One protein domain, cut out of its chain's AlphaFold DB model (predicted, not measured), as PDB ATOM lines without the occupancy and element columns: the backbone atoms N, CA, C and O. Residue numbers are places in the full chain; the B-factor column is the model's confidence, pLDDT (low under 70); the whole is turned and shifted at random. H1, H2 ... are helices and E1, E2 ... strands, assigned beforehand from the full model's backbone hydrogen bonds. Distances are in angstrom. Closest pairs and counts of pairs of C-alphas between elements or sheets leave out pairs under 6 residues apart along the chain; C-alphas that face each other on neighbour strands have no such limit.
ATOM      1  N   SER A  15     124.088 248.858 250.645       98.12
ATOM      2  CA  SER A  15     123.614 249.238 249.309       98.12
ATOM      3  C   SER A  15     124.216 248.358 248.210       98.12
ATOM      4  O   SER A  15     123.481 247.916 247.323       98.12
ATOM      5  N   GLU A  16     125.514 248.046 248.289       98.25
ATOM      6  CA  GLU A  16     126.188 247.119 247.375       98.25
ATOM      7  C   GLU A  16     125.623 245.699 247.533       98.25
ATOM      8  O   GLU A  16     125.237 245.074 246.542       98.25
ATOM      9  N   ASN A  17     125.465 245.217 248.770       98.44
ATOM     10  CA  ASN A  17     124.892 243.897 249.052       98.44
ATOM     11  C   ASN A  17     123.491 243.757 248.434       98.44
ATOM     12  O   ASN A  17     123.196 242.784 247.736       98.44
ATOM     13  N   GLN A  18     122.627 244.756 248.645       98.19
ATOM     14  CA  GLN A  18     121.283 244.805 248.069       98.19
ATOM     15  C   GLN A  18     121.311 244.831 246.541       98.19
ATOM     16  O   GLN A  18     120.509 244.155 245.895       98.19
ATOM     17  N   TYR A  19     122.217 245.614 245.959       97.12
ATOM     18  CA  TYR A  19     122.380 245.735 244.516       97.12
ATOM     19  C   TYR A  19     122.805 244.412 243.866       97.12
ATOM     20  O   TYR A  19     122.227 244.015 242.850       97.12
ATOM     21  N   LEU A  20     123.775 243.710 244.454       97.81
ATOM     22  CA  LEU A  20     124.272 242.432 243.942       97.81
ATOM     23  C   LEU A  20     123.235 241.317 244.110       97.81
ATOM     24  O   LEU A  20     122.971 240.574 243.166       97.81
ATOM     25  N   VAL A  21     122.577 241.231 245.271       97.38
ATOM     26  CA  VAL A  21     121.548 240.206 245.518       97.38
ATOM     27  C   VAL A  21     120.346 240.366 244.584       97.38
ATOM     28  O   VAL A  21     119.841 239.365 244.079       97.38
ATOM     29  N   LYS A  22     119.916 241.600 244.276       95.69
ATOM     30  CA  LYS A  22     118.791 241.870 243.357       95.69
ATOM     31  C   LYS A  22     119.020 241.384 241.918       95.69
ATOM     32  O   LYS A  22     118.051 241.278 241.171       95.69
ATOM     33  N   ARG A  23     120.263 241.080 241.527       94.44
ATOM     34  CA  ARG A  23     120.603 240.542 240.193       94.44
ATOM     35  C   ARG A  23     120.383 239.048 240.067       94.44
ATOM     36  O   ARG A  23     120.315 238.523 238.957       94.44
ATOM     37  N   ILE A  24     120.282 238.354 241.191       95.44
ATOM     38  CA  ILE A  24     119.900 236.952 241.213       95.44
ATOM     39  C   ILE A  24     118.377 236.906 241.319       95.44
ATOM     40  O   ILE A  24     117.779 237.616 242.129       95.44
ATOM     41  N   ALA A  25     117.745 236.065 240.499       95.50
ATOM     42  CA  ALA A  25     116.296 235.922 240.487       95.50
ATOM     43  C   ALA A  25     115.765 235.659 241.918       95.50
ATOM     44  O   ALA A  25     116.210 234.710 242.577       95.50
ATOM     45  N   PRO A  26     114.846 236.494 242.441       95.25
ATOM     46  CA  PRO A  26     114.434 236.425 243.843       95.25
ATOM     47  C   PRO A  26     113.654 235.148 244.170       95.25
ATOM     48  O   PRO A  26     113.572 234.761 245.331       95.25
ATOM     49  N   ASP A  27     113.082 234.503 243.156       96.25
ATOM     50  CA  ASP A  27     112.326 233.260 243.234       96.25
ATOM     51  C   ASP A  27     113.182 232.008 242.992       96.25
ATOM     52  O   ASP A  27     112.661 230.904 243.139       96.25
ATOM     53  N   LEU A  28     114.482 232.147 242.691       96.62
ATOM     54  CA  LEU A  28     115.415 231.027 242.547       96.62
ATOM     55  C   LEU A  28     115.693 230.391 243.921       96.62
ATOM     56  O   LEU A  28     116.411 230.980 244.737       96.62
ATOM     57  N   PRO A  29     115.163 229.186 244.210       96.00
ATOM     58  CA  PRO A  29     115.255 228.630 245.548       96.00
ATOM     59  C   PRO A  29     116.630 228.006 245.832       96.00
ATOM     60  O   PRO A  29     117.275 227.501 244.909       96.00
ATOM     61  N   PRO A  30     117.045 227.876 247.109       96.12
ATOM     62  CA  PRO A  30     118.314 227.235 247.471       96.12
ATOM     63  C   PRO A  30     118.443 225.772 247.008       96.12
ATOM     64  O   PRO A  30     119.544 225.285 246.784       96.12
ATOM     65  N   HIS A  31     117.328 225.051 246.826       94.19
ATOM     66  CA  HIS A  31     117.315 223.662 246.337       94.19
ATOM     67  C   HIS A  31     117.277 223.533 244.804       94.19
ATOM     68  O   HIS A  31     117.156 222.419 244.293       94.19
ATOM     69  N   HIS A  32     117.335 224.639 244.054       94.88
ATOM     70  CA  HIS A  32     117.277 224.582 242.596       94.88
ATOM     71  C   HIS A  32     118.503 223.873 242.003       94.88
ATOM     72  O   HIS A  32     119.626 224.018 242.492       94.88
ATOM     73  N   VAL A  33     118.298 223.156 240.894       94.12
ATOM     74  CA  VAL A  33     119.367 222.431 240.179       94.12
ATOM     75  C   VAL A  33     120.436 223.358 239.598       94.12
ATOM     76  O   VAL A  33     121.586 222.950 239.481       94.12
ATOM     77  N   PHE A  34     120.079 224.618 239.329       96.12
ATOM     78  CA  PHE A  34     121.004 225.660 238.870       96.12
ATOM     79  C   PHE A  34     122.253 225.752 239.749       96.12
ATOM     80  O   PHE A  34     123.359 225.797 239.229       96.12
ATOM     81  N   TRP A  35     122.097 225.711 241.075       96.12
ATOM     82  CA  TRP A  35     123.222 225.838 242.002       96.12
ATOM     83  C   TRP A  35     124.232 224.706 241.857       96.12
ATOM     84  O   TRP A  35     125.436 224.929 241.911       96.12
ATOM     85  N   ARG A  36     123.747 223.490 241.603       94.00
ATOM     86  CA  ARG A  36     124.607 222.340 241.317       94.00
ATOM     87  C   ARG A  36     125.337 222.522 239.990       94.00
ATOM     88  O   ARG A  36     126.508 222.170 239.888       94.00
ATOM     89  N   ASP A  37     124.650 223.022 238.972       96.62
ATOM     90  CA  ASP A  37     125.234 223.174 237.642       96.62
ATOM     91  C   ASP A  37     126.249 224.334 237.609       96.62
ATOM     92  O   ASP A  37     127.324 224.177 237.032       96.62
ATOM     93  N   LEU A  38     126.003 225.415 238.361       97.06
ATOM     94  CA  LEU A  38     126.984 226.466 238.645       97.06
ATOM     95  C   LEU A  38     128.223 225.900 239.352       97.06
ATOM     96  O   LEU A  38     129.344 226.122 238.902       97.06
ATOM     97  N   SER A  39     128.039 225.120 240.419       97.00
ATOM     98  CA  SER A  39     129.156 224.496 241.138       97.00
ATOM     99  C   SER A  39     129.978 223.560 240.252       97.00
ATOM    100  O   SER A  39     131.205 223.554 240.328       97.00
ATOM    101  N   LYS A  40     129.328 222.795 239.363       96.31
ATOM    102  CA  LYS A  40     130.024 221.970 238.363       96.31
ATOM    103  C   LYS A  40     130.829 222.822 237.387       96.31
ATOM    104  O   LYS A  40     131.967 222.465 237.097       96.31
ATOM    105  N   LEU A  41     130.265 223.927 236.905       97.50
ATOM    106  CA  LEU A  41     130.961 224.841 236.003       97.50
ATOM    107  C   LEU A  41     132.203 225.440 236.670       97.50
ATOM    108  O   LEU A  41     133.282 225.374 236.091       97.50
ATOM    109  N   VAL A  42     132.082 225.946 237.901       97.88
ATOM    110  CA  VAL A  42     133.227 226.475 238.664       97.88
ATOM    111  C   VAL A  42     134.277 225.389 238.881       97.88
ATOM    112  O   VAL A  42     135.465 225.621 238.685       97.88
ATOM    113  N   ASN A  43     133.851 224.171 239.214       96.69
ATOM    114  CA  ASN A  43     134.764 223.050 239.385       96.69
ATOM    115  C   ASN A  43     135.566 222.721 238.109       96.69
ATOM    116  O   ASN A  43     136.746 222.391 238.214       96.69
ATOM    117  N   LEU A  44     134.939 222.808 236.930       97.12
ATOM    118  CA  LEU A  44     135.595 222.597 235.635       97.12
ATOM    119  C   LEU A  44     136.508 223.766 235.249       97.12
ATOM    120  O   LEU A  44     137.607 223.540 234.753       97.12
ATOM    121  N   ALA A  45     136.062 225.000 235.488       97.81
ATOM    122  CA  ALA A  45     136.809 226.211 235.161       97.81
ATOM    123  C   ALA A  45     138.057 226.390 236.038       97.81
ATOM    124  O   ALA A  45     139.051 226.949 235.581       97.81
ATOM    125  N   PHE A  46     138.018 225.891 237.278       97.62
ATOM    126  CA  PHE A  46     139.109 226.022 238.238       97.62
ATOM    127  C   PHE A  46     139.651 224.661 238.704       97.62
ATOM    128  O   PHE A  46     139.412 224.248 239.844       97.62
ATOM    129  N   PRO A  47     140.388 223.928 237.850       95.81
ATOM    130  CA  PRO A  47     140.961 222.639 238.225       95.81
ATOM    131  C   PRO A  47     142.063 222.797 239.289       95.81
ATOM    132  O   PRO A  47     142.708 223.840 239.405       95.81
ATOM    133  N   GLN A  48     142.265 221.749 240.096       92.69
ATOM    134  CA  GLN A  48     143.190 221.755 241.241       92.69
ATOM    135  C   GLN A  48     142.979 222.996 242.131       92.69
ATOM    136  O   GLN A  48     141.841 223.253 242.518       92.69
ATOM    137  N   ASN A  49     144.041 223.748 242.434       93.44
ATOM    138  CA  ASN A  49     144.021 224.921 243.310       93.44
ATOM    139  C   ASN A  49     144.035 226.238 242.510       93.44
ATOM    140  O   ASN A  49     144.519 227.257 243.006       93.44
ATOM    141  N   SER A  50     143.568 226.234 241.256       97.50
ATOM    142  CA  SER A  50     143.626 227.427 240.399       97.50
ATOM    143  C   SER A  50     142.707 228.559 240.872       97.50
ATOM    144  O   SER A  50     143.014 229.721 240.615       97.50
ATOM    145  N   LEU A  51     141.641 228.251 241.629       97.94
ATOM    146  CA  LEU A  51     140.790 229.265 242.269       97.94
ATOM    147  C   LEU A  51     141.496 230.003 243.417       97.94
ATOM    148  O   LEU A  51     141.046 231.070 243.801       97.94
ATOM    149  N   SER A  52     142.583 229.459 243.968       97.38
ATOM    150  CA  SER A  52     143.391 230.122 245.003       97.38
ATOM    151  C   SER A  52     144.539 230.953 244.423       97.38
ATOM    152  O   SER A  52     145.297 231.557 245.181       97.38
ATOM    153  N   GLN A  53     144.727 230.938 243.100       97.75
ATOM    154  CA  GLN A  53     145.786 231.711 242.456       97.75
ATOM    155  C   GLN A  53     145.383 233.187 242.342       97.75
ATOM    156  O   GLN A  53     144.201 233.484 242.158       97.75
ATOM    157  N   PRO A  54     146.341 234.127 242.400       96.25
ATOM    158  CA  PRO A  54     146.047 235.542 242.215       96.25
ATOM    159  C   PRO A  54     145.305 235.815 240.899       96.25
ATOM    160  O   PRO A  54     145.701 235.340 239.837       96.25
ATOM    161  N   GLY A  55     144.246 236.620 240.968       96.06
ATOM    162  CA  GLY A  55     143.507 237.073 239.795       96.06
ATOM    163  C   GLY A  55     142.152 237.670 240.160       96.06
ATOM    164  O   GLY A  55     141.571 237.350 241.201       96.06
ATOM    165  N   THR A  56     141.666 238.587 239.321       96.31
ATOM    166  CA  THR A  56     140.383 239.270 239.548       96.31
ATOM    167  C   THR A  56     139.212 238.303 239.451       96.31
ATOM    168  O   THR A  56     138.376 238.284 240.349       96.31
ATOM    169  N   LEU A  57     139.191 237.431 238.438       96.50
ATOM    170  CA  LEU A  57     138.114 236.456 238.280       96.50
ATOM    171  C   LEU A  57     138.065 235.466 239.453       96.50
ATOM    172  O   LEU A  57     136.989 235.192 239.971       96.50
ATOM    173  N   GLN A  58     139.213 234.959 239.906       98.19
ATOM    174  CA  GLN A  58     139.321 234.048 241.049       98.19
ATOM    175  C   GLN A  58     138.736 234.688 242.306       98.19
ATOM    176  O   GLN A  58     137.903 234.093 242.995       98.19
ATOM    177  N   ARG A  59     139.120 235.945 242.553       98.31
ATOM    178  CA  ARG A  59     138.621 236.726 243.679       98.31
ATOM    179  C   ARG A  59     137.115 236.941 243.594       98.31
ATOM    180  O   ARG A  59     136.412 236.638 244.552       98.31
ATOM    181  N   GLN A  60     136.613 237.371 242.441       98.12
ATOM    182  CA  GLN A  60     135.184 237.575 242.212       98.12
ATOM    183  C   GLN A  60     134.381 236.282 242.364       98.12
ATOM    184  O   GLN A  60     133.342 236.291 243.013       98.12
ATOM    185  N   VAL A  61     134.862 235.157 241.826       98.19
ATOM    186  CA  VAL A  61     134.187 233.853 241.931       98.19
ATOM    187  C   VAL A  61     134.132 233.377 243.380       98.19
ATOM    188  O   VAL A  61     133.075 232.918 243.821       98.19
ATOM    189  N   HIS A  62     135.227 233.515 244.136       98.50
ATOM    190  CA  HIS A  62     135.243 233.224 245.572       98.50
ATOM    191  C   HIS A  62     134.256 234.116 246.329       98.50
ATOM    192  O   HIS A  62     133.392 233.617 247.046       98.50
ATOM    193  N   GLN A  63     134.323 235.428 246.123       98.56
ATOM    194  CA  GLN A  63     133.475 236.389 246.827       98.56
ATOM    195  C   GLN A  63     131.994 236.279 246.451       98.56
ATOM    196  O   GLN A  63     131.119 236.506 247.287       98.56
ATOM    197  N   PHE A  64     131.687 235.838 245.231       98.56
ATOM    198  CA  PHE A  64     130.316 235.609 244.785       98.56
ATOM    199  C   PHE A  64     129.587 234.558 245.636       98.56
ATOM    200  O   PHE A  64     128.367 234.619 245.784       98.56
ATOM    201  N   ARG A  65     130.316 233.652 246.302       98.44
ATOM    202  CA  ARG A  65     129.745 232.685 247.255       98.44
ATOM    203  C   ARG A  65     128.999 233.364 248.404       98.44
ATOM    204  O   ARG A  65     127.993 232.826 248.872       98.44
ATOM    205  N   TYR A  66     129.467 234.536 248.838       98.75
ATOM    206  CA  TYR A  66     128.824 235.332 249.883       98.75
ATOM    207  C   TYR A  66     127.516 235.955 249.380       98.75
ATOM    208  O   TYR A  66     126.498 235.893 250.069       98.75
ATOM    209  N   VAL A  67     127.505 236.457 248.139       98.62
ATOM    210  CA  VAL A  67     126.303 237.016 247.493       98.62
ATOM    211  C   VAL A  67     125.242 235.937 247.279       98.62
ATOM    212  O   VAL A  67     124.075 236.155 247.600       98.62
ATOM    213  N   ILE A  68     125.635 234.746 246.807       98.62
ATOM    214  CA  ILE A  68     124.721 233.603 246.661       98.62
ATOM    215  C   ILE A  68     124.121 233.227 248.020       98.62
ATOM    216  O   ILE A  68     122.912 233.044 248.130       98.62
ATOM    217  N   SER A  69     124.949 233.129 249.062       98.56
ATOM    218  CA  SER A  69     124.495 232.812 250.422       98.56
ATOM    219  C   SER A  69     123.484 233.844 250.944       98.56
ATOM    220  O   SER A  69     122.421 233.476 251.450       98.56
ATOM    221  N   SER A  70     123.757 235.134 250.727       98.69
ATOM    222  CA  SER A  70     122.841 236.229 251.062       98.69
ATOM    223  C   SER A  70     121.527 236.129 250.282       98.69
ATOM    224  O   SER A  70     120.453 236.187 250.878       98.69
ATOM    225  N   GLN A  71     121.567 235.856 248.971       98.44
ATOM    226  CA  GLN A  71     120.348 235.630 248.187       98.44
ATOM    227  C   GLN A  71     119.539 234.437 248.705       98.44
ATOM    228  O   GLN A  71     118.311 234.511 248.780       98.44
ATOM    229  N   GLN A  72     120.199 233.349 249.098       98.56
ATOM    230  CA  GLN A  72     119.519 232.176 249.636       98.56
ATOM    231  C   GLN A  72     118.844 232.490 250.974       98.56
ATOM    232  O   GLN A  72     117.703 232.077 251.177       98.56
ATOM    233  N   ALA A  73     119.484 233.266 251.853       98.62
ATOM    234  CA  ALA A  73     118.854 233.786 253.066       98.62
ATOM    235  C   ALA A  73     117.631 234.662 252.732       98.62
ATOM    236  O   ALA A  73     116.553 234.453 253.296       98.62
ATOM    237  N   GLN A  74     117.748 235.566 251.752       98.62
ATOM    238  CA  GLN A  74     116.646 236.419 251.290       98.62
ATOM    239  C   GLN A  74     115.471 235.622 250.717       98.62
ATOM    240  O   GLN A  74     114.319 235.941 251.005       98.62
ATOM    241  N   TYR A  75     115.728 234.544 249.972       98.62
ATOM    242  CA  TYR A  75     114.672 233.639 249.518       98.62
ATOM    243  C   TYR A  75     113.898 233.065 250.718       98.62
ATOM    244  O   TYR A  75     112.667 233.089 250.750       98.62
ATOM    245  N   ILE A  76     114.601 232.585 251.747       98.38
ATOM    246  CA  ILE A  76     113.945 232.044 252.944       98.38
ATOM    247  C   ILE A  76     113.125 233.122 253.654       98.38
ATOM    248  O   ILE A  76     111.966 232.875 253.994       98.38
ATOM    249  N   ARG A  77     113.687 234.321 253.836       98.38
ATOM    250  CA  ARG A  77     112.984 235.451 254.454       98.38
ATOM    251  C   ARG A  77     111.714 235.796 253.674       98.38
ATOM    252  O   ARG A  77     110.627 235.784 254.242       98.38
ATOM    253  N   ARG A  78     111.823 235.966 252.358       97.69
ATOM    254  CA  ARG A  78     110.711 236.339 251.475       97.69
ATOM    255  C   ARG A  78     109.555 235.340 251.478       97.69
ATOM    256  O   ARG A  78     108.402 235.758 251.455       97.69
ATOM    257  N   TYR A  79     109.844 234.039 251.461       97.50
ATOM    258  CA  TYR A  79     108.811 233.016 251.247       97.50
ATOM    259  C   TYR A  79     108.363 232.288 252.520       97.50
ATOM    260  O   TYR A  79     107.289 231.688 252.519       97.50
ATOM    261  N   TYR A  80     109.151 232.326 253.602       96.69
ATOM    262  CA  TYR A  80     108.886 231.538 254.814       96.69
ATOM    263  C   TYR A  80     108.843 232.356 256.107       96.69
ATOM    264  O   TYR A  80     108.284 231.867 257.092       96.69
ATOM    265  N   LYS A  81     109.402 233.572 256.145       97.00
ATOM    266  CA  LYS A  81     109.389 234.408 257.353       97.00
ATOM    267  C   LYS A  81     108.084 235.195 257.425       97.00
ATOM    268  O   LYS A  81     107.773 236.000 256.554       97.00
ATOM    269  N   LYS A  82     107.303 234.945 258.475       95.25
ATOM    270  CA  LYS A  82     106.108 235.728 258.827       95.25
ATOM    271  C   LYS A  82     106.460 236.743 259.915       95.25
ATOM    272  O   LYS A  82     107.541 236.674 260.500       95.25
ATOM    273  N   SER A  83     105.531 237.652 260.223       93.50
ATOM    274  CA  SER A  83     105.694 238.567 261.360       93.50
ATOM    275  C   SER A  83     106.043 237.791 262.634       93.50
ATOM    276  O   SER A  83     105.478 236.725 262.885       93.50
ATOM    277  N   HIS A  84     106.982 238.323 263.417       92.00
ATOM    278  CA  HIS A  84     107.504 237.731 264.658       92.00
ATOM    279  C   HIS A  84     108.241 236.386 264.510       92.00
ATOM    280  O   HIS A  84     108.615 235.792 265.519       92.00
ATOM    281  N   MET A  85     108.494 235.905 263.286       96.12
ATOM    282  CA  MET A  85     109.384 234.764 263.074       96.12
ATOM    283  C   MET A  85     110.845 235.212 263.011       96.12
ATOM    284  O   MET A  85     111.200 236.164 262.315       96.12
ATOM    285  N   THR A  86     111.706 234.454 263.681       97.75
ATOM    286  CA  THR A  86     113.158 234.496 263.468       97.75
ATOM    287  C   THR A  86     113.525 233.892 262.107       97.75
ATOM    288  O   THR A  86     112.761 233.108 261.528       97.75
ATOM    289  N   ASP A  87     114.721 234.206 261.605       98.38
ATOM    290  CA  ASP A  87     115.258 233.580 260.390       98.38
ATOM    291  C   ASP A  87     115.377 232.058 260.554       98.38
ATOM    292  O   ASP A  87     115.031 231.296 259.653       98.38
ATOM    293  N   GLY A  88     115.780 231.599 261.741       97.75
ATOM    294  CA  GLY A  88     115.840 230.185 262.092       97.75
ATOM    295  C   GLY A  88     114.479 229.501 261.962       97.75
ATOM    296  O   GLY A  88     114.375 228.449 261.332       97.75
ATOM    297  N   GLN A  89     113.402 230.103 262.467       97.62
ATOM    298  CA  GLN A  89     112.053 229.540 262.314       97.62
ATOM    299  C   GLN A  89     111.593 229.507 260.846       97.62
ATOM    300  O   GLN A  89     110.937 228.546 260.424       97.62
ATOM    301  N   ALA A  90     111.958 230.519 260.054       97.69
ATOM    302  CA  ALA A  90     111.694 230.533 258.617       97.69
ATOM    303  C   ALA A  90     112.468 229.410 257.901       97.69
ATOM    304  O   ALA A  90     111.870 228.627 257.157       97.69
ATOM    305  N   LEU A  91     113.762 229.242 258.201       97.50
ATOM    306  CA  LEU A  91     114.581 228.157 257.655       97.50
ATOM    307  C   LEU A  91     114.030 226.788 258.058       97.50
ATOM    308  O   LEU A  91     113.932 225.888 257.226       97.50
ATOM    309  N   ALA A  92     113.637 226.619 259.320       96.12
ATOM    310  CA  ALA A  92     113.057 225.374 259.798       96.12
ATOM    311  C   ALA A  92     111.767 225.022 259.039       96.12
ATOM    312  O   ALA A  92     111.559 223.855 258.696       96.12
ATOM    313  N   SER A  93     110.938 226.023 258.720       95.25
ATOM    314  CA  SER A  93     109.722 225.853 257.913       95.25
ATOM    315  C   SER A  93     110.049 225.424 256.481       95.25
ATOM    316  O   SER A  93     109.483 224.445 255.995       95.25
ATOM    317  N   TYR A  94     111.029 226.074 255.848       95.06
ATOM    318  CA  TYR A  94     111.527 225.691 254.525       95.06
ATOM    319  C   TYR A  94     112.035 224.247 254.486       95.06
ATOM    320  O   TYR A  94     111.582 223.441 253.673       95.06
ATOM    321  N   LEU A  95     112.931 223.881 255.404       94.06
ATOM    322  CA  LEU A  95     113.498 222.532 255.482       94.06
ATOM    323  C   LEU A  95     112.425 221.474 255.750       94.06
ATOM    324  O   LEU A  95     112.503 220.350 255.249       94.06
ATOM    325  N   LYS A  96     111.403 221.830 256.534       91.62
ATOM    326  CA  LYS A  96     110.269 220.957 256.823       91.62
ATOM    327  C   LYS A  96     109.375 220.746 255.608       91.62
ATOM    328  O   LYS A  96     108.942 219.617 255.402       91.62
ATOM    329  N   GLU A  97     109.084 221.773 254.818       90.12
ATOM    330  CA  GLU A  97     108.307 221.624 253.580       90.12
ATOM    331  C   GLU A  97     109.074 220.785 252.549       90.12
ATOM    332  O   GLU A  97     108.513 219.933 251.859       90.12
ATOM    333  N   ARG A  98     110.391 220.964 252.499       83.88
ATOM    334  CA  ARG A  98     111.292 220.350 251.523       83.88
ATOM    335  C   ARG A  98     111.785 218.959 251.932       83.88
ATOM    336  O   ARG A  98     112.904 218.608 251.586       83.88
ATOM    337  N   ARG A  99     110.949 218.128 252.582       69.00
ATOM    338  CA  ARG A  99     111.303 216.774 253.099       69.00
ATOM    339  C   ARG A  99     112.038 215.850 252.113       69.00
ATOM    340  O   ARG A  99     112.666 214.895 252.557       69.00
ATOM    341  N   ILE A 100     111.923 216.101 250.807       56.03
ATOM    342  CA  ILE A 100     112.573 215.344 249.725       56.03
ATOM    343  C   ILE A 100     114.073 215.682 249.610       56.03
ATOM    344  O   ILE A 100     114.862 214.847 249.175       56.03
ATOM    345  N   PHE A 101     114.496 216.876 250.030       63.19
ATOM    346  CA  PHE A 101     115.892 217.302 249.994       63.19
ATOM    347  C   PHE A 101     116.571 217.042 251.341       63.19
ATOM    348  O   PHE A 101     116.064 217.425 252.398       63.19
ATOM    349  N   SER A 102     117.738 216.395 251.308       79.06
ATOM    350  CA  SER A 102     118.529 216.166 252.513       79.06
ATOM    351  C   SER A 102     119.111 217.479 253.039       79.06
ATOM    352  O   SER A 102     119.651 218.296 252.286       79.06
ATOM    353  N   TYR A 103     119.009 217.661 254.354       89.56
ATOM    354  CA  TYR A 103     119.759 218.667 255.094       89.56
ATOM    355  C   TYR A 103     120.647 217.986 256.135       89.56
ATOM    356  O   TYR A 103     120.311 216.916 256.654       89.56
ATOM    357  N   TYR A 104     121.770 218.620 256.456       91.06
ATOM    358  CA  TYR A 104     122.777 218.108 257.380       91.06
ATOM    359  C   TYR A 104     123.030 219.138 258.481       91.06
ATOM    360  O   TYR A 104     123.227 220.320 258.207       91.06
ATOM    361  N   LEU A 105     122.996 218.672 259.733       89.75
ATOM    362  CA  LEU A 105     123.207 219.476 260.953       89.75
ATOM    363  C   LEU A 105     124.402 218.986 261.783       89.75
ATOM    364  O   LEU A 105     124.656 219.485 262.872       89.75
ATOM    365  N   ASN A 106     125.078 217.933 261.330       81.44
ATOM    366  CA  ASN A 106     126.198 217.295 262.021       81.44
ATOM    367  C   ASN A 106     127.561 217.759 261.491       81.44
ATOM    368  O   ASN A 106     128.586 217.247 261.941       81.44
ATOM    369  N   GLU A 107     127.566 218.704 260.555       84.19
ATOM    370  CA  GLU A 107     128.787 219.256 259.987       84.19
ATOM    371  C   GLU A 107     129.502 220.167 260.991       84.19
ATOM    372  O   GLU A 107     128.847 220.872 261.767       84.19
ATOM    373  N   PRO A 108     130.846 220.187 261.002       82.31
ATOM    374  CA  PRO A 108     131.592 221.054 261.901       82.31
ATOM    375  C   PRO A 108     131.264 222.539 261.665       82.31
ATOM    376  O   PRO A 108     131.540 223.075 260.596       82.31
ATOM    377  N   SER A 109     130.755 223.235 262.687       89.31
ATOM    378  CA  SER A 109     130.520 224.692 262.661       89.31
ATOM    379  C   SER A 109     131.593 225.502 263.404       89.31
ATOM    380  O   SER A 109     131.457 226.710 263.583       89.31
ATOM    381  N   ARG A 110     132.690 224.858 263.831       95.50
ATOM    382  CA  ARG A 110     133.777 225.470 264.625       95.50
ATOM    383  C   ARG A 110     134.315 226.766 264.006       95.50
ATOM    384  O   ARG A 110     134.576 227.722 264.728       95.50
ATOM    385  N   PHE A 111     134.459 226.809 262.680       95.00
ATOM    386  CA  PHE A 111     134.955 227.991 261.968       95.00
ATOM    387  C   PHE A 111     133.984 229.183 261.969       95.00
ATOM    388  O   PHE A 111     134.420 230.314 261.766       95.00
ATOM    389  N   HIS A 112     132.709 228.950 262.279       97.12
ATOM    390  CA  HIS A 112     131.670 229.973 262.426       97.12
ATOM    391  C   HIS A 112     131.420 230.330 263.895       97.12
ATOM    392  O   HIS A 112     130.399 230.914 264.220       97.12
ATOM    393  N   ASN A 113     132.310 229.939 264.805       97.62
ATOM    394  CA  ASN A 113     132.224 230.242 266.233       97.62
ATOM    395  C   ASN A 113     133.458 231.037 266.677       97.62
ATOM    396  O   ASN A 113     134.115 230.683 267.653       97.62
ATOM    397  N   LYS A 114     133.850 232.054 265.902       97.62
ATOM    398  CA  LYS A 114     134.989 232.907 266.251       97.62
ATOM    399  C   LYS A 114     134.607 233.870 267.371       97.62
ATOM    400  O   LYS A 114     133.521 234.444 267.343       97.62
ATOM    401  N   VAL A 115     135.537 234.061 268.298       96.75
ATOM    402  CA  VAL A 115     135.462 235.013 269.417       96.75
ATOM    403  C   VAL A 115     136.819 235.696 269.568       96.75
ATOM    404  O   VAL A 115     137.846 235.110 269.217       96.75
ATOM    405  N   ALA A 116     136.834 236.928 270.058       96.38
ATOM    406  CA  ALA A 116     138.056 237.571 270.507       96.38
ATOM    407  C   ALA A 116     138.316 237.176 271.965       96.38
ATOM    408  O   ALA A 116     137.390 236.851 272.709       96.38
ATOM    409  N   ILE A 117     139.585 237.157 272.357       91.62
ATOM    410  CA  ILE A 117     140.005 236.829 273.719       91.62
ATOM    411  C   ILE A 117     140.809 238.019 274.228       91.62
ATOM    412  O   ILE A 117     141.859 238.315 273.658       91.62
ATOM    413  N   SER A 118     140.324 238.666 275.284       88.19
ATOM    414  CA  SER A 118     141.050 239.701 276.029       88.19
ATOM    415  C   SER A 118     140.960 239.370 277.506       88.19
ATOM    416  O   SER A 118     139.891 238.995 277.980       88.19
ATOM    417  N   ASP A 119     142.083 239.445 278.219       86.00
ATOM    418  CA  ASP A 119     142.128 239.300 279.683       86.00
ATOM    419  C   ASP A 119     141.447 238.020 280.209       86.00
ATOM    420  O   ASP A 119     140.771 238.009 281.234       86.00
ATOM    421  N   GLY A 120     141.582 236.918 279.460       81.62
ATOM    422  CA  GLY A 120     140.966 235.626 279.786       81.62
ATOM    423  C   GLY A 120     139.454 235.542 279.540       81.62
ATOM    424  O   GLY A 120     138.868 234.488 279.764       81.62
ATOM    425  N   SER A 121     138.830 236.608 279.038       86.56
ATOM    426  CA  SER A 121     137.398 236.686 278.743       86.56
ATOM    427  C   SER A 121     137.110 236.523 277.251       86.56
ATOM    428  O   SER A 121     137.876 236.964 276.389       86.56
ATOM    429  N   LEU A 122     135.981 235.879 276.939       93.12
ATOM    430  CA  LEU A 122     135.496 235.729 275.568       93.12
ATOM    431  C   LEU A 122     134.650 236.934 275.162       93.12
ATOM    432  O   LEU A 122     133.650 237.252 275.803       93.12
ATOM    433  N   HIS A 123     134.999 237.532 274.031       95.38
ATOM    434  CA  HIS A 123     134.231 238.588 273.391       95.38
ATOM    435  C   HIS A 123     133.626 238.051 272.097       95.38
ATOM    436  O   HIS A 123     134.328 237.729 271.133       95.38
ATOM    437  N   TYR A 124     132.305 237.922 272.089       96.69
ATOM    438  CA  TYR A 124     131.566 237.473 270.919       96.69
ATOM    439  C   TYR A 124     131.396 238.627 269.925       96.69
ATOM    440  O   TYR A 124     131.141 239.752 270.363       96.69
ATOM    441  N   PRO A 125     131.487 238.367 268.609       96.38
ATOM    442  CA  PRO A 125     131.099 239.339 267.593       96.38
ATOM    443  C   PRO A 125     129.690 239.880 267.865       96.38
ATOM    444  O   PRO A 125     128.772 239.105 268.128       96.38
ATOM    445  N   GLY A 126     129.515 241.199 267.844       93.06
ATOM    446  CA  GLY A 126     128.251 241.860 268.170       93.06
ATOM    447  C   GLY A 126     127.894 241.867 269.662       93.06
ATOM    448  O   GLY A 126     126.774 242.233 270.019       93.06
ATOM    449  N   GLY A 127     128.811 241.450 270.543       94.88
ATOM    450  CA  GLY A 127     128.664 241.513 272.001       94.88
ATOM    451  C   GLY A 127     127.680 240.509 272.606       94.88
ATOM    452  O   GLY A 127     127.415 240.568 273.805       94.88
ATOM    453  N   LYS A 128     127.129 239.587 271.808       93.50
ATOM    454  CA  LYS A 128     126.138 238.605 272.260       93.50
ATOM    455  C   LYS A 128     126.698 237.195 272.193       93.50
ATOM    456  O   LYS A 128     127.142 236.744 271.142       93.50
ATOM    457  N   GLU A 129     126.624 236.483 273.312       95.94
ATOM    458  CA  GLU A 129     126.996 235.073 273.359       95.94
ATOM    459  C   GLU A 129     126.194 234.253 272.345       95.94
ATOM    460  O   GLU A 129     124.969 234.346 272.281       95.94
ATOM    461  N   SER A 130     126.890 233.439 271.552       96.88
ATOM    462  CA  SER A 130     126.248 232.608 270.542       96.88
ATOM    463  C   SER A 130     127.046 231.343 270.237       96.88
ATOM    464  O   SER A 130     128.275 231.358 270.129       96.88
ATOM    465  N   TYR A 131     126.320 230.245 270.041       97.19
ATOM    466  CA  TYR A 131     126.824 228.926 269.671       97.19
ATOM    467  C   TYR A 131     126.317 228.565 268.279       97.19
ATOM    468  O   TYR A 131     125.379 227.787 268.102       97.19
ATOM    469  N   ASN A 132     126.942 229.174 267.275       98.19
ATOM    470  CA  ASN A 132     126.445 229.165 265.908       98.19
ATOM    471  C   ASN A 132     126.398 227.744 265.328       98.19
ATOM    472  O   ASN A 132     127.366 226.969 265.420       98.19
ATOM    473  N   ILE A 133     125.283 227.418 264.677       98.06
ATOM    474  CA  ILE A 133     125.073 226.129 264.014       98.06
ATOM    475  C   ILE A 133     125.170 226.274 262.504       98.06
ATOM    476  O   ILE A 133     124.743 227.273 261.932       98.06
ATOM    477  N   LYS A 134     125.702 225.232 261.862       97.25
ATOM    478  CA  LYS A 134     125.776 225.116 260.410       97.25
ATOM    479  C   LYS A 134     124.689 224.181 259.906       97.25
ATOM    480  O   LYS A 134     124.530 223.068 260.413       97.25
ATOM    481  N   VAL A 135     123.961 224.638 258.899       96.62
ATOM    482  CA  VAL A 135     122.920 223.880 258.215       96.62
ATOM    483  C   VAL A 135     123.294 223.784 256.748       96.62
ATOM    484  O   VAL A 135     123.269 224.778 256.030       96.62
ATOM    485  N   LEU A 136     123.634 222.580 256.294       94.56
ATOM    486  CA  LEU A 136     123.842 222.326 254.872       94.56
ATOM    487  C   LEU A 136     122.576 221.768 254.242       94.56
ATOM    488  O   LEU A 136     121.887 220.940 254.837       94.56
ATOM    489  N   SER A 137     122.294 222.180 253.015       91.62
ATOM    490  CA  SER A 137     121.201 221.660 252.198       91.62
ATOM    491  C   SER A 137     121.617 221.583 250.730       91.62
ATOM    492  O   SER A 137     122.754 221.909 250.382       91.62
ATOM    493  N   ASN A 138     120.720 221.084 249.876       88.00
ATOM    494  CA  ASN A 138     120.959 220.935 248.438       88.00
ATOM    495  C   ASN A 138     122.290 220.229 248.126       88.00
ATOM    496  O   ASN A 138     123.159 220.757 247.436       88.00
ATOM    497  N   GLN A 139     122.479 219.039 248.705       85.00
ATOM    498  CA  GLN A 139     123.696 218.251 248.504       85.00
ATOM    499  C   GLN A 139     124.982 219.027 248.850       85.00
ATOM    500  O   GLN A 139     125.966 218.927 248.125       85.00
ATOM    501  N   PHE A 140     125.003 219.716 249.997       87.50
ATOM    502  CA  PHE A 140     126.161 220.434 250.560       87.50
ATOM    503  C   PHE A 140     126.481 221.794 249.917       87.50
ATOM    504  O   PHE A 140     127.351 222.489 250.436       87.50
ATOM    505  N   HIS A 141     125.774 222.206 248.860       94.06
ATOM    506  CA  HIS A 141     126.032 223.477 248.173       94.06
ATOM    507  C   HIS A 141     125.486 224.695 248.925       94.06
ATOM    508  O   HIS A 141     126.173 225.703 249.054       94.06
ATOM    509  N   SER A 142     124.269 224.600 249.460       95.44
ATOM    510  CA  SER A 142     123.671 225.685 250.239       95.44
ATOM    511  C   SER A 142     124.046 225.551 251.705       95.44
ATOM    512  O   SER A 142     123.733 224.537 252.335       95.44
ATOM    513  N   GLU A 143     124.671 226.586 252.247       96.94
ATOM    514  CA  GLU A 143     125.072 226.688 253.644       96.94
ATOM    515  C   GLU A 143     124.325 227.834 254.314       96.94
ATOM    516  O   GLU A 143     124.283 228.944 253.797       96.94
ATOM    517  N   PHE A 144     123.772 227.562 255.490       98.12
ATOM    518  CA  PHE A 144     123.231 228.579 256.377       98.12
ATOM    519  C   PHE A 144     123.932 228.481 257.721       98.12
ATOM    520  O   PHE A 144     124.100 227.381 258.260       98.12
ATOM    521  N   ILE A 145     124.283 229.630 258.283       98.62
ATOM    522  CA  ILE A 145     124.759 229.747 259.654       98.62
ATOM    523  C   ILE A 145     123.688 230.476 260.451       98.62
ATOM    524  O   ILE A 145     123.245 231.555 260.061       98.62
ATOM    525  N   LEU A 146     123.254 229.859 261.547       98.19
ATOM    526  CA  LEU A 146     122.292 230.447 262.471       98.19
ATOM    527  C   LEU A 146     122.973 230.768 263.794       98.19
ATOM    528  O   LEU A 146     123.668 229.911 264.351       98.19
ATOM    529  N   SER A 147     122.726 231.973 264.303       97.94
ATOM    530  CA  SER A 147     123.073 232.330 265.676       97.94
ATOM    531  C   SER A 147     122.151 231.641 266.684       97.94
ATOM    532  O   SER A 147     121.059 231.183 266.336       97.94
ATOM    533  N   SER A 148     122.550 231.610 267.958       97.38
ATOM    534  CA  SER A 148     121.690 231.158 269.064       97.38
ATOM    535  C   SER A 148     120.405 231.986 269.194       97.38
ATOM    536  O   SER A 148     119.417 231.511 269.745       97.38
ATOM    537  N   HIS A 149     120.388 233.199 268.637       96.25
ATOM    538  CA  HIS A 149     119.224 234.087 268.605       96.25
ATOM    539  C   HIS A 149     118.319 233.847 267.385       96.25
ATOM    540  O   HIS A 149     117.285 234.496 267.241       96.25
ATOM    541  N   GLY A 150     118.686 232.911 266.505       96.88
ATOM    542  CA  GLY A 150     117.896 232.549 265.335       96.88
ATOM    543  C   GLY A 150     118.016 233.524 264.164       96.88
ATOM    544  O   GLY A 150     117.140 233.501 263.303       96.88
ATOM    545  N   SER A 151     119.059 234.351 264.107       97.75
ATOM    546  CA  SER A 151     119.370 235.193 262.940       97.75
ATOM    547  C   SER A 151     120.227 234.426 261.936       97.75
ATOM    548  O   SER A 151     121.071 233.621 262.342       97.75
ATOM    549  N   PHE A 152     120.056 234.692 260.638       98.62
ATOM    550  CA  PHE A 152     121.075 234.315 259.659       98.62
ATOM    551  C   PHE A 152     122.337 235.147 259.860       98.62
ATOM    552  O   PHE A 152     122.264 236.345 260.123       98.62
ATOM    553  N   LEU A 153     123.490 234.499 259.709       98.50
ATOM    554  CA  LEU A 153     124.790 235.157 259.676       98.50
ATOM    555  C   LEU A 153     125.328 235.101 258.244       98.50
ATOM    556  O   LEU A 153     125.619 234.020 257.728       98.50
ATOM    557  N   ASN A 154     125.474 236.263 257.614       98.56
ATOM    558  CA  ASN A 154     125.986 236.418 256.255       98.56
ATOM    559  C   ASN A 154     126.992 237.572 256.199       98.56
ATOM    560  O   ASN A 154     126.762 238.626 256.788       98.56
ATOM    561  N   GLU A 155     128.080 237.390 255.451       98.19
ATOM    562  CA  GLU A 155     129.126 238.404 255.287       98.19
ATOM    563  C   GLU A 155     128.639 239.634 254.522       98.19
ATOM    564  O   GLU A 155     129.117 240.738 254.759       98.19
ATOM    565  N   VAL A 156     127.691 239.425 253.607       98.25
ATOM    566  CA  VAL A 156     127.082 240.451 252.751       98.25
ATOM    567  C   VAL A 156     125.556 240.373 252.807       98.25
ATOM    568  O   VAL A 156     124.870 240.249 251.791       98.25
ATOM    569  N   ASP A 157     124.996 240.364 254.018       98.56
ATOM    570  CA  ASP A 157     123.543 240.362 254.215       98.56
ATOM    571  C   ASP A 157     122.892 241.594 253.545       98.56
ATOM    572  O   ASP A 157     123.396 242.717 253.629       98.56
ATOM    573  N   ALA A 158     121.782 241.366 252.835       98.00
ATOM    574  CA  ALA A 158     121.053 242.395 252.091       98.00
ATOM    575  C   ALA A 158     119.951 243.118 252.903       98.00
ATOM    576  O   ALA A 158     119.353 244.073 252.405       98.00
ATOM    577  N   GLU A 159     119.663 242.690 254.133       97.81
ATOM    578  CA  GLU A 159     118.764 243.373 255.076       97.81
ATOM    579  C   GLU A 159     119.538 244.147 256.148       97.81
ATOM    580  O   GLU A 159     119.195 245.296 256.423       97.81
ATOM    581  N   VAL A 160     120.570 243.544 256.752       96.81
ATOM    582  CA  VAL A 160     121.299 244.161 257.873       96.81
ATOM    583  C   VAL A 160     122.760 243.726 257.945       96.81
ATOM    584  O   VAL A 160     123.070 242.545 258.041       96.81
ATOM    585  N   VAL A 161     123.675 244.694 257.985       97.88
ATOM    586  CA  VAL A 161     125.109 244.429 258.165       97.88
ATOM    587  C   VAL A 161     125.432 244.366 259.657       97.88
ATOM    588  O   VAL A 161     125.162 245.310 260.397       97.88
ATOM    589  N   THR A 162     126.011 243.252 260.109       97.94
ATOM    590  CA  THR A 162     126.377 243.026 261.517       97.94
ATOM    591  C   THR A 162     127.784 242.447 261.639       97.94
ATOM    592  O   THR A 162     128.241 241.711 260.764       97.94
ATOM    593  N   GLU A 163     128.465 242.724 262.756       98.12
ATOM    594  CA  GLU A 163     129.784 242.138 263.040       98.12
ATOM    595  C   GLU A 163     129.708 240.603 263.131       98.12
ATOM    596  O   GLU A 163     130.554 239.903 262.577       98.12
ATOM    597  N   GLU A 164     128.654 240.056 263.752       97.75
ATOM    598  CA  GLU A 164     128.434 238.605 263.815       97.75
ATOM    599  C   GLU A 164     128.274 237.962 262.433       97.75
ATOM    600  O   GLU A 164     128.860 236.905 262.184       97.75
ATOM    601  N   GLY A 165     127.552 238.619 261.520       98.25
ATOM    602  CA  GLY A 165     127.398 238.181 260.136       98.25
ATOM    603  C   GLY A 165     128.723 238.186 259.379       98.25
ATOM    604  O   GLY A 165     129.066 237.201 258.733       98.25
ATOM    605  N   ILE A 166     129.519 239.245 259.524       98.44
ATOM    606  CA  ILE A 166     130.802 239.386 258.821       98.44
ATOM    607  C   ILE A 166     131.845 238.379 259.323       98.44
ATOM    608  O   ILE A 166     132.547 237.743 258.528       98.44
ATOM    609  N   VAL A 167     131.939 238.190 260.640       98.19
ATOM    610  CA  VAL A 167     132.972 237.347 261.260       98.19
ATOM    611  C   VAL A 167     132.659 235.849 261.131       98.19
ATOM    612  O   VAL A 167     133.564 235.025 260.931       98.19
ATOM    613  N   ASN A 168     131.384 235.473 261.257       98.06
ATOM    614  CA  ASN A 168     130.944 234.077 261.352       98.06
ATOM    615  C   ASN A 168     130.045 233.619 260.196       98.06
ATOM    616  O   ASN A 168     129.517 232.507 260.259       98.06
ATOM    617  N   GLY A 169     129.897 234.443 259.160       97.50
ATOM    618  CA  GLY A 169     128.938 234.260 258.078       97.50
ATOM    619  C   GLY A 169     129.015 232.946 257.304       97.50
ATOM    620  O   GLY A 169     129.964 232.160 257.405       97.50
ATOM    621  N   ALA A 170     127.923 232.695 256.588       97.75
ATOM    622  CA  ALA A 170     127.700 231.541 255.738       97.75
ATOM    623  C   ALA A 170     128.164 231.795 254.303       97.75
ATOM    624  O   ALA A 170     127.825 232.817 253.708       97.75
ATOM    625  N   SER A 171     128.765 230.789 253.670       97.69
ATOM    626  CA  SER A 171     129.168 230.872 252.261       97.69
ATOM    627  C   SER A 171     128.634 229.702 251.445       97.69
ATOM    628  O   SER A 171     128.667 228.557 251.888       97.69
ATOM    629  N   PHE A 172     128.167 229.968 250.225       98.12
ATOM    630  CA  PHE A 172     127.801 228.907 249.287       98.12
ATOM    631  C   PHE A 172     129.013 228.012 248.979       98.12
ATOM    632  O   PHE A 172     130.127 228.515 248.871       98.12
ATOM    633  N   ASN A 173     128.831 226.704 248.805       97.31
ATOM    634  CA  ASN A 173     129.926 225.778 248.500       97.31
ATOM    635  C   ASN A 173     129.906 225.374 247.025       97.31
ATOM    636  O   ASN A 173     128.933 224.777 246.554       97.31
ATOM    637  N   TYR A 174     130.998 225.624 246.305       97.62
ATOM    638  CA  TYR A 174     131.207 225.065 244.970       97.62
ATOM    639  C   TYR A 174     131.703 223.619 245.054       97.62
ATOM    640  O   TYR A 174     131.268 222.752 244.292       97.62
ATOM    641  N   GLY A 175     132.609 223.345 245.991       93.31
ATOM    642  CA  GLY A 175     133.247 222.049 246.147       93.31
ATOM    643  C   GLY A 175     132.407 221.039 246.925       93.31
ATOM    644  O   GLY A 175     131.570 221.361 247.766       93.31
ATOM    645  N   ARG A 176     132.666 219.758 246.656       87.44
ATOM    646  CA  ARG A 176     132.203 218.628 247.473       87.44
ATOM    647  C   ARG A 176     133.352 217.651 247.675       87.44
ATOM    648  O   ARG A 176     134.238 217.551 246.827       87.44
ATOM    649  N   PHE A 177     133.305 216.902 248.774       87.00
ATOM    650  CA  PHE A 177     134.316 215.894 249.110       87.00
ATOM    651  C   PHE A 177     135.739 216.482 249.056       87.00
ATOM    652  O   PHE A 177     135.999 217.500 249.692       87.00
ATOM    653  N   SER A 178     136.644 215.883 248.279       86.88
ATOM    654  CA  SER A 178     138.029 216.341 248.121       86.88
ATOM    655  C   SER A 178     138.148 217.749 247.528       86.88
ATOM    656  O   SER A 178     139.094 218.461 247.850       86.88
ATOM    657  N   ARG A 179     137.177 218.188 246.717       94.06
ATOM    658  CA  ARG A 179     137.191 219.515 246.077       94.06
ATOM    659  C   ARG A 179     136.781 220.648 247.014       94.06
ATOM    660  O   ARG A 179     137.018 221.801 246.674       94.06
ATOM    661  N   HIS A 180     136.188 220.343 248.172       93.25
ATOM    662  CA  HIS A 180     135.755 221.364 249.133       93.25
ATOM    663  C   HIS A 180     136.922 222.250 249.582       93.25
ATOM    664  O   HIS A 180     136.810 223.468 249.571       93.25
ATOM    665  N   TRP A 181     138.077 221.658 249.890       94.25
ATOM    666  CA  TRP A 181     139.250 222.441 250.285       94.25
ATOM    667  C   TRP A 181     139.700 223.396 249.179       94.25
ATOM    668  O   TRP A 181     139.797 224.596 249.405       94.25
ATOM    669  N   GLN A 182     139.840 222.877 247.961       96.56
ATOM    670  CA  GLN A 182     140.413 223.610 246.832       96.56
ATOM    671  C   GLN A 182     139.524 224.755 246.330       96.56
ATOM    672  O   GLN A 182     140.033 225.743 245.808       96.56
ATOM    673  N   LEU A 183     138.199 224.617 246.456       97.38
ATOM    674  CA  LEU A 183     137.245 225.599 245.935       97.38
ATOM    675  C   LEU A 183     136.632 226.500 247.010       97.38
ATOM    676  O   LEU A 183     136.220 227.613 246.692       97.38
ATOM    677  N   ASP A 184     136.564 226.038 248.260       96.31
ATOM    678  CA  ASP A 184     135.799 226.725 249.301       96.31
ATOM    679  C   ASP A 184     136.653 227.195 250.489       96.31
ATOM    680  O   ASP A 184     136.274 228.169 251.147       96.31
ATOM    681  N   VAL A 185     137.783 226.532 250.774       95.25
ATOM    682  CA  VAL A 185     138.614 226.801 251.964       95.25
ATOM    683  C   VAL A 185     139.924 227.496 251.609       95.25
ATOM    684  O   VAL A 185     140.201 228.571 252.133       95.25
ATOM    685  N   ASP A 186     140.718 226.929 250.703       96.38
ATOM    686  CA  ASP A 186     142.020 227.476 250.312       96.38
ATOM    687  C   ASP A 186     141.908 228.888 249.698       96.38
ATOM    688  O   ASP A 186     142.737 229.740 250.025       96.38
ATOM    689  N   PRO A 187     140.870 229.214 248.891       97.88
ATOM    690  CA  PRO A 187     140.655 230.573 248.382       97.88
ATOM    691  C   PRO A 187     140.405 231.650 249.454       97.88
ATOM    692  O   PRO A 187     140.597 232.829 249.167       97.88
ATOM    693  N   VAL A 188     140.031 231.290 250.690       96.25
ATOM    694  CA  VAL A 188     139.718 232.260 251.763       96.25
ATOM    695  C   VAL A 188     140.896 233.197 252.035       96.25
ATOM    696  O   VAL A 188     140.724 234.411 252.086       96.25
ATOM    697  N   GLY A 189     142.114 232.664 252.166       95.00
ATOM    698  CA  GLY A 189     143.314 233.473 252.415       95.00
ATOM    699  C   GLY A 189     143.564 234.550 251.343       95.00
ATOM    700  O   GLY A 189     143.554 235.749 251.661       95.00
ATOM    701  N   PRO A 190     143.774 234.159 250.073       97.00
ATOM    702  CA  PRO A 190     144.083 235.099 249.000       97.00
ATOM    703  C   PRO A 190     142.898 235.988 248.603       97.00
ATOM    704  O   PRO A 190     143.120 237.140 248.231       97.00
ATOM    705  N   HIS A 191     141.654 235.507 248.702       98.25
ATOM    706  CA  HIS A 191     140.516 236.153 248.040       98.25
ATOM    707  C   HIS A 191     139.435 236.708 248.960       98.25
ATOM    708  O   HIS A 191     138.504 237.334 248.455       98.25
ATOM    709  N   ASP A 192     139.528 236.542 250.282       97.81
ATOM    710  CA  ASP A 192     138.559 237.190 251.166       97.81
ATOM    711  C   ASP A 192     138.569 238.720 251.027       97.81
ATOM    712  O   ASP A 192     139.665 239.300 250.961       97.81
ATOM    713  N   PRO A 193     137.379 239.358 251.058       98.12
ATOM    714  CA  PRO A 193     137.255 240.804 250.961       98.12
ATOM    715  C   PRO A 193     138.040 241.530 252.048       98.12
ATOM    716  O   PRO A 193     138.124 241.079 253.200       98.12
ATOM    717  N   ILE A 194     138.561 242.705 251.708       98.06
ATOM    718  CA  ILE A 194     139.355 243.515 252.633       98.06
ATOM    719  C   ILE A 194     138.529 243.920 253.862       98.06
ATOM    720  O   ILE A 194     139.050 243.864 254.982       98.06
ATOM    721  N   PHE A 195     137.253 244.288 253.694       98.19
ATOM    722  CA  PHE A 195     136.398 244.691 254.821       98.19
ATOM    723  C   PHE A 195     136.240 243.557 255.846       98.19
ATOM    724  O   PHE A 195     136.408 243.776 257.048       98.19
ATOM    725  N   ARG A 196     136.026 242.318 255.376       97.81
ATOM    726  CA  ARG A 196     135.894 241.135 256.234       97.81
ATOM    727  C   ARG A 196     137.189 240.845 256.976       97.81
ATOM    728  O   ARG A 196     137.146 240.581 258.177       97.81
ATOM    729  N   LYS A 197     138.339 240.924 256.294       97.19
ATOM    730  CA  LYS A 197     139.663 240.733 256.916       97.19
ATOM    731  C   LYS A 197     139.907 241.743 258.037       97.19
ATOM    732  O   LYS A 197     140.385 241.360 259.102       97.19
ATOM    733  N   LYS A 198     139.549 243.013 257.815       97.44
ATOM    734  CA  LYS A 198     139.657 244.078 258.825       97.44
ATOM    735  C   LYS A 198     138.759 243.799 260.029       97.44
ATOM    736  O   LYS A 198     139.250 243.826 261.152       97.44
ATOM    737  N   MET A 199     137.487 243.478 259.796       96.81
ATOM    738  CA  MET A 199     136.515 243.248 260.870       96.81
ATOM    739  C   MET A 199     136.759 241.943 261.640       96.81
ATOM    740  O   MET A 199     136.515 241.868 262.835       96.81
ATOM    741  N   SER A 200     137.302 240.918 260.983       96.88
ATOM    742  CA  SER A 200     137.609 239.630 261.621       96.88
ATOM    743  C   SER A 200     138.923 239.636 262.407       96.88
ATOM    744  O   SER A 200     139.280 238.624 263.015       96.88
ATOM    745  N   LYS A 201     139.674 240.743 262.399       96.19
ATOM    746  CA  LYS A 201     140.961 240.841 263.092       96.19
ATOM    747  C   LYS A 201     140.765 240.658 264.601       96.19
ATOM    748  O   LYS A 201     139.956 241.332 265.218       96.19
ATOM    749  N   GLY A 202     141.533 239.744 265.195       95.31
ATOM    750  CA  GLY A 202     141.465 239.422 266.627       95.31
ATOM    751  C   GLY A 202     140.483 238.300 266.979       95.31
ATOM    752  O   GLY A 202     140.676 237.627 267.992       95.31
ATOM    753  N   PHE A 203     139.506 238.011 266.115       97.25
ATOM    754  CA  PHE A 203     138.576 236.903 266.301       97.25
ATOM    755  C   PHE A 203     139.201 235.565 265.887       97.25
ATOM    756  O   PHE A 203     139.782 235.423 264.812       97.25
ATOM    757  N   GLN A 204     139.055 234.548 266.734       95.62
ATOM    758  CA  GLN A 204     139.637 233.224 266.532       95.62
ATOM    759  C   GLN A 204     138.606 232.130 266.799       95.62
ATOM    760  O   GLN A 204     137.880 232.152 267.794       95.62
TER     761      GLN A 204
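AT A GLANCE: This is residues 15 to 204 of the 289 residues of a protein of Streptococcus varani (UniProt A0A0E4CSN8). The short two-strand hairpin E3 and E4 and the long helix H3, which passes over E4 with its residues 65 to 73, make the core. Along H3 the shorter helices H1 and H4 are set crosswise, H4 at its last end, while H7 packs on H3 towards its first end and the small hairpin E1 and E2 lies farthest out. The printed part has 190 residues with eight named helices and four named strands, in the order H1 H2 H3 H4 E1 E2 E3 E4 H5 H6 H7 H8, and its class is mostly helix. Each sheet has two antiparallel strands. The whole is compact, with a radius of gyration of the C-alphas of 16.1 A, and spans 45 by 40 by 34 A.

IN THESE COORDINATES: Find C-alpha 133 at (125.073, 226.129, 264.014), where E3 begins; it runs to residue 137, and E4 takes residues 142 to 146. Look next at H3, residues 56 to 80, 35.8 A from C-alpha 56 at (140.383, 239.270, 239.548), with a kink of 25 degrees near residue 63. Before it come H1, residues 15 to 21, and H2, residues 33 to 45, 18.5 A long. After it come H4, residues 87 to 97, 15.4 A long, then E1, residues 116 to 118, and E2, residues 121 to 123. Later you meet H5, residues 163 to 168, H6, residues 179 to 185, H7, residues 188 to 191, and H8, residues 194 to 199, ending at C-alpha 199 at (136.515, 243.248, 260.870).

HOW THE PARTS SIT: Start at the hairpin E3 and E4, where N 135 and O 144 are 2.8 A apart, within hydrogen-bond range. The closest C-alphas of H3 and E4, Ser 69 and Glu 143, are 6.9 A apart. H3 is the hub: with residues 67 to 71 alone it touches H1, about perpendicular at 83 degrees, C-alphas 71 and 21 closest at 5.4 A. With residues 76 to 80 alone it touches H4, about perpendicular at 78 degrees, C-alphas 80 and 90 closest at 4.8 A. With residues 58 to 63 alone it touches H7, C-alphas 59 and 191 closest at 4.8 A. H2 and H6 are close but not clearly touching, C-alphas 43 and 183 closest at 7.5 A. H5 touches H8, C-alphas 166 and 196 closest at 6.0 A. In the hairpin E1 and E2, N 116 and O 123 are 2.8 A apart, within hydrogen-bond range; E1 is apart from E3. Every O i to N i+4 pair is within range in H1, H2, H4, H5, H6 and H8, and 18 of 21 in H3; H7 is too short for one.

THE WHOLE: The two C-alphas farthest apart, Val 33 and Asp 119, are 48.6 A apart. The printed part has no cut. The links H1 to H2, H4 to E1 and E4 to H5 are long. Mean pLDDT of the printed part is 95.1; residues 99 to 101 are under 70.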